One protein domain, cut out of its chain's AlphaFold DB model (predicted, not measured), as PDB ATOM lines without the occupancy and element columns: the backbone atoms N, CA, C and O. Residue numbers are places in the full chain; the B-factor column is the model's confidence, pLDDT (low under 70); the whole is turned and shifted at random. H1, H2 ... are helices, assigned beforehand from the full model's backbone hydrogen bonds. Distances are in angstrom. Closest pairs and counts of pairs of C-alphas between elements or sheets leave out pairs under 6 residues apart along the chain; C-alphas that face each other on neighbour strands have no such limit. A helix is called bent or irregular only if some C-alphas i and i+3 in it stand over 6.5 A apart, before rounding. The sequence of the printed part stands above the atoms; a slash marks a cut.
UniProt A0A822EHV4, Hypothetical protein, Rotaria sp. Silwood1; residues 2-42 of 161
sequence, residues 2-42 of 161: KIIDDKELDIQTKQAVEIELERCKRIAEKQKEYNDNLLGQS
ATOM      1  N   LYS A   2     111.010  37.625  75.982       59.09
ATOM      2  CA  LYS A   2     111.263  36.356  76.689       59.09
ATOM      3  C   LYS A   2     110.489  36.394  78.007       59.09
ATOM      4  O   LYS A   2     110.581  37.389  78.719       59.09
ATOM      5  N   ILE A   3     109.675  35.376  78.252       69.62
ATOM      6  CA  ILE A   3     108.962  35.183  79.516       69.62
ATOM      7  C   ILE A   3     109.985  34.544  80.460       69.62
ATOM      8  O   ILE A   3     110.635  33.580  80.066       69.62
ATOM      9  N   ILE A   4     110.205  35.156  81.623       73.56
ATOM     10  CA  ILE A   4     111.141  34.653  82.637       73.56
ATOM     11  C   ILE A   4     110.521  33.393  83.237       73.56
ATOM     12  O   ILE A   4     109.330  33.389  83.542       73.56
ATOM     13  N   ASP A   5     111.313  32.333  83.348       73.38
ATOM     14  CA  ASP A   5     110.864  31.049  83.880       73.38
ATOM     15  C   ASP A   5     110.754  31.134  85.412       73.38
ATOM     16  O   ASP A   5     111.588  31.771  86.060       73.38
ATOM     17  N   ASP A   6     109.760  30.481  86.020       65.75
ATOM     18  CA  ASP A   6     109.440  30.644  87.455       65.75
ATOM     19  C   ASP A   6     110.623  30.311  88.386       65.75
ATOM     20  O   ASP A   6     110.725  30.792  89.518       65.75
ATOM     21  N   LYS A   7     111.570  29.504  87.898       67.81
ATOM     22  CA  LYS A   7     112.796  29.134  88.614       67.81
ATOM     23  C   LYS A   7     113.791  30.291  88.726       67.81
ATOM     24  O   LYS A   7     114.480  30.362  89.743       67.81
ATOM     25  N   GLU A   8     113.812  31.207  87.760       71.50
ATOM     26  CA  GLU A   8     114.691  32.387  87.715       71.50
ATOM     27  C   GLU A   8     114.120  33.604  88.459       71.50
ATOM     28  O   GLU A   8     114.798  34.623  88.580       71.50
ATOM     29  N   LEU A   9     112.892  33.513  88.986       73.81
ATOM     30  CA  LEU A   9     112.318  34.582  89.799       73.81
ATOM     31  C   LEU A   9     113.108  34.769  91.099       73.81
ATOM     32  O   LEU A   9     113.481  33.799  91.776       73.81
ATOM     33  N   ASP A  10     113.306  36.037  91.451       81.75
ATOM     34  CA  ASP A  10     113.921  36.445  92.705       81.75
ATOM     35  C   ASP A  10     113.160  35.872  93.913       81.75
ATOM     36  O   ASP A  10     111.934  35.705  93.888       81.75
ATOM     37  N   ILE A  11     113.895  35.572  94.984       81.44
ATOM     38  CA  ILE A  11     113.362  34.913  96.184       81.44
ATOM     39  C   ILE A  11     112.243  35.756  96.808       81.44
ATOM     40  O   ILE A  11     111.231  35.196  97.235       81.44
ATOM     41  N   GLN A  12     112.367  37.088  96.786       82.00
ATOM     42  CA  GLN A  12     111.329  37.986  97.302       82.00
ATOM     43  C   GLN A  12     110.043  37.901  96.476       82.00
ATOM     44  O   GLN A  12     108.947  37.884  97.032       82.00
ATOM     45  N   THR A  13     110.167  37.787  95.150       81.69
ATOM     46  CA  THR A  13     109.013  37.645  94.247       81.69
ATOM     47  C   THR A  13     108.266  36.343  94.519       81.69
ATOM     48  O   THR A  13     107.041  36.346  94.620       81.69
ATOM     49  N   LYS A  14     108.992  35.235  94.702       82.94
ATOM     50  CA  LYS A  14     108.392  33.930  95.027       82.94
ATOM     51  C   LYS A  14     107.642  33.967  96.360       82.94
ATOM     52  O   LYS A  14     106.505  33.514  96.436       82.94
ATOM     53  N   GLN A  15     108.252  34.566  97.383       84.19
ATOM     54  CA  GLN A  15     107.629  34.730  98.697       84.19
ATOM     55  C   GLN A  15     106.374  35.610  98.636       84.19
ATOM     56  O   GLN A  15     105.362  35.266  99.238       84.19
ATOM     57  N   ALA A  16     106.403  36.712  97.881       80.31
ATOM     58  CA  ALA A  16     105.235  37.573  97.705       80.31
ATOM     59  C   ALA A  16     104.065  36.835  97.030       80.31
ATOM     60  O   ALA A  16     102.919  36.996  97.444       80.31
ATOM     61  N   VAL A  17     104.351  35.991  96.031       83.06
ATOM     62  CA  VAL A  17     103.332  35.162  95.362       83.06
ATOM     63  C   VAL A  17     102.724  34.141  96.324       83.06
ATOM     64  O   VAL A  17     101.505  33.988  96.352       83.06
ATOM     65  N   GLU A  18     103.544  33.471  97.134       85.44
ATOM     66  CA  GLU A  18     103.074  32.515  98.147       85.44
ATOM     67  C   GLU A  18     102.154  33.194  99.176       85.44
ATOM     68  O   GLU A  18     101.044  32.722  99.431       85.44
ATOM     69  N   ILE A  19     102.565  34.355  99.697       83.00
ATOM     70  CA  ILE A  19     101.777  35.147 100.651       83.00
ATOM     71  C   ILE A  19     100.428  35.560 100.039       83.00
ATOM     72  O   ILE A  19      99.387  35.437 100.695       83.00
ATOM     73  N   GLU A  20     100.421  36.015  98.782       80.69
ATOM     74  CA  GLU A  20      99.186  36.414  98.098       80.69
ATOM     75  C   GLU A  20      98.267  35.211  97.830       80.69
ATOM     76  O   GLU A  20      97.046  35.320  97.969       80.69
ATOM     77  N   LEU A  21      98.824  34.034  97.522       83.88
ATOM     78  CA  LEU A  21      98.055  32.794  97.373       83.88
ATOM     79  C   LEU A  21      97.393  32.371  98.688       83.88
ATOM     80  O   LEU A  21      96.209  32.021  98.701       83.88
ATOM     81  N   GLU A  22      98.123  32.409  99.803       85.56
ATOM     82  CA  GLU A  22      97.563  32.117 101.127       85.56
ATOM     83  C   GLU A  22      96.476  33.117 101.522       85.56
ATOM     84  O   GLU A  22      95.451  32.743 102.102       85.56
ATOM     85  N   ARG A  23      96.668  34.395 101.191       81.69
ATOM     86  CA  ARG A  23      95.647  35.430 101.371       81.69
ATOM     87  C   ARG A  23      94.401  35.132 100.538       81.69
ATOM     88  O   ARG A  23      93.298  35.167 101.083       81.69
ATOM     89  N   CYS A  24      94.559  34.783  99.262       80.81
ATOM     90  CA  CYS A  24      93.438  34.448  98.385       80.81
ATOM     91  C   CYS A  24      92.622  33.268  98.928       80.81
ATOM     92  O   CYS A  24      91.393  33.330  98.924       80.81
ATOM     93  N   LYS A  25      93.283  32.228  99.460       85.50
ATOM     94  CA  LYS A  25      92.609  31.094 100.117       85.50
ATOM     95  C   LYS A  25      91.782  31.547 101.323       85.50
ATOM     96  O   LYS A  25      90.592  31.252 101.380       85.50
ATOM     97  N   ARG A  26      92.371  32.342 102.226       82.06
ATOM     98  CA  ARG A  26      91.680  32.863 103.422       82.06
ATOM     99  C   ARG A  26      90.471  33.737 103.071       82.06
ATOM    100  O   ARG A  26      89.425  33.624 103.703       82.06
ATOM    101  N   ILE A  27      90.595  34.605 102.065       77.50
ATOM    102  CA  ILE A  27      89.486  35.459 101.609       77.50
ATOM    103  C   ILE A  27      88.390  34.616 100.951       77.50
ATOM    104  O   ILE A  27      87.214  34.846 101.223       77.50
ATOM    105  N   ALA A  28      88.752  33.633 100.124       80.62
ATOM    106  CA  ALA A  28      87.791  32.747  99.472       80.62
ATOM    107  C   ALA A  28      87.021  31.889 100.485       80.62
ATOM    108  O   ALA A  28      85.813  31.727 100.346       80.62
ATOM    109  N   GLU A  29      87.690  31.389 101.525       82.19
ATOM    110  CA  GLU A  29      87.046  30.670 102.628       82.19
ATOM    111  C   GLU A  29      86.058  31.564 103.379       82.19
ATOM    112  O   GLU A  29      84.907  31.169 103.541       82.19
ATOM    113  N   LYS A  30      86.448  32.797 103.735       74.69
ATOM    114  CA  LYS A  30      85.531  33.772 104.354       74.69
ATOM    115  C   LYS A  30      84.353  34.127 103.446       74.69
ATOM    116  O   LYS A  30      83.226  34.240 103.916       74.69
ATOM    117  N   GLN A  31      84.589  34.313 102.147       69.06
ATOM    118  CA  GLN A  31      83.524  34.588 101.179       69.06
ATOM    119  C   GLN A  31      82.588  33.393 101.023       69.06
ATOM    120  O   GLN A  31      81.380  33.574 100.908       69.06
ATOM    121  N   LYS A  32      83.129  32.176 101.036       73.19
ATOM    122  CA  LYS A  32      82.340  30.951 100.994       73.19
ATOM    123  C   LYS A  32      81.517  30.795 102.265       73.19
ATOM    124  O   LYS A  32      80.321  30.586 102.162       73.19
ATOM    125  N   GLU A  33      82.112  30.992 103.436       69.31
ATOM    126  CA  GLU A  33      81.401  31.022 104.716       69.31
ATOM    127  C   GLU A  33      80.293  32.085 104.711       69.31
ATOM    128  O   GLU A  33      79.184  31.825 105.165       69.31
ATOM    129  N   TYR A  34      80.551  33.259 104.135       62.41
ATOM    130  CA  TYR A  34      79.561  34.321 103.978       62.41
ATOM    131  C   TYR A  34      78.421  33.963 103.004       62.41
ATOM    132  O   TYR A  34      77.279  34.367 103.227       62.41
ATOM    133  N   ASN A  35      78.719  33.224 101.930       63.28
ATOM    134  CA  ASN A  35      77.739  32.798 100.926       63.28
ATOM    135  C   ASN A  35      76.931  31.561 101.368       63.28
ATOM    136  O   ASN A  35      75.748  31.466 101.041       63.28
ATOM    137  N   ASP A  36      77.568  30.626 102.083       60.53
ATOM    138  CA  ASP A  36      76.997  29.356 102.554       60.53
ATOM    139  C   ASP A  36      76.169  29.554 103.830       60.53
ATOM    140  O   ASP A  36      75.079  28.990 103.965       60.53
ATOM    141  N   ASN A  37      76.638  30.397 104.759       54.97
ATOM    142  CA  ASN A  37      75.752  30.928 105.780       54.97
ATOM    143  C   ASN A  37      74.723  31.793 105.058       54.97
ATOM    144  O   ASN A  37      75.071  32.662 104.267       54.97
ATOM    145  N   LEU A  38      73.442  31.598 105.351       43.69
ATOM    146  CA  LEU A  38      72.302  32.348 104.813       43.69
ATOM    147  C   LEU A  38      72.313  33.859 105.211       43.69
ATOM    148  O   LEU A  38      71.266  34.471 105.398       43.69
ATOM    149  N   LEU A  39      73.493  34.465 105.381       46.66
ATOM    150  CA  LEU A  39      73.824  35.836 105.771       46.66
ATOM    151  C   LEU A  39      74.105  36.765 104.578       46.66
ATOM    152  O   LEU A  39      74.331  37.958 104.785       46.66
ATOM    153  N   GLY A  40      73.929  36.293 103.340       43.97
ATOM    154  CA  GLY A  40      73.565  37.167 102.213       43.97
ATOM    155  C   GLY A  40      72.277  37.977 102.477       43.97
ATOM    156  O   GLY A  40      72.003  38.956 101.791       43.97
ATOM    157  N   GLN A  41      71.518  37.619 103.521       43.31
ATOM    158  CA  GLN A  41      70.428  38.410 104.097       43.31
ATOM    159  C   GLN A  41      70.886  39.465 105.117       43.31
ATOM    160  O   GLN A  41      70.042  40.162 105.650       43.31
ATOM    161  N   SER A  42      72.174  39.654 105.414       45.19
ATOM    162  CA  SER A  42      72.611  40.703 106.358       45.19
ATOM    163  C   SER A  42      72.530  42.123 105.784       45.19
ATOM    164  O   SER A  42      72.775  43.083 106.500       45.19
TER     165      SER A  42
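What this domain is: This is residues 2 to 42 of the 161 residues of the protein "Hypothetical protein" of Rotaria sp. Silwood1 (UniProt A0A822EHV4). One long, straight helix, H1, makes most of the length of a thin rod, with a tail without a named element, residues 2 to 10, set off sideways at its first end and a tiny helix, H2, at its other end. There is no second long part beside H1: residues 15 to 33 of it stand free. The printed part has 41 residues, with two named helices in the order H1, H2 and no named strand; its class is all helix. It is extended, with a radius of gyration of the C-alphas of 16.4 A and spans of 48 by 19 by 12 A.

Where its parts are: Begin at C-alpha 2, at (111.263, 36.356, 76.689), and go through residues 2 to 10 to reach H1. Find C-alpha 11 at (113.362, 34.913, 96.184); from there H1, residues 11 to 36, runs 37.3 A to C-alpha 36 at (76.997, 29.356, 102.554). After Asn 37 comes H2, residues 38 to 41; it is neither bent nor irregular, but only just: C-alphas 38 and 41 are 6.4 A apart.

How they stand to each other: Look at the tight link of one residue between H1 and H2. The two helices are close but not clearly touching, with 1 pair of C-alphas within 8 A, the closest, those of Tyr 34 and Gly 40, at 6.9 A. In H1 every O i to N i+4 pair is within hydrogen-bond range; H2, with four residues, is too short for such a pair, and its 1 pair of O i and N i+3 is not within range.

The domain as a whole: The C-alphas farthest apart are those of Lys 2 and Gln 41, 49.2 A. The printed part has no cut. In the B-factor column find a mean pLDDT of 72.0 for the printed part; residues 2 to 3, 6 to 7, 31 and 33 to 42 are under 70, and H2 has a mean of 44.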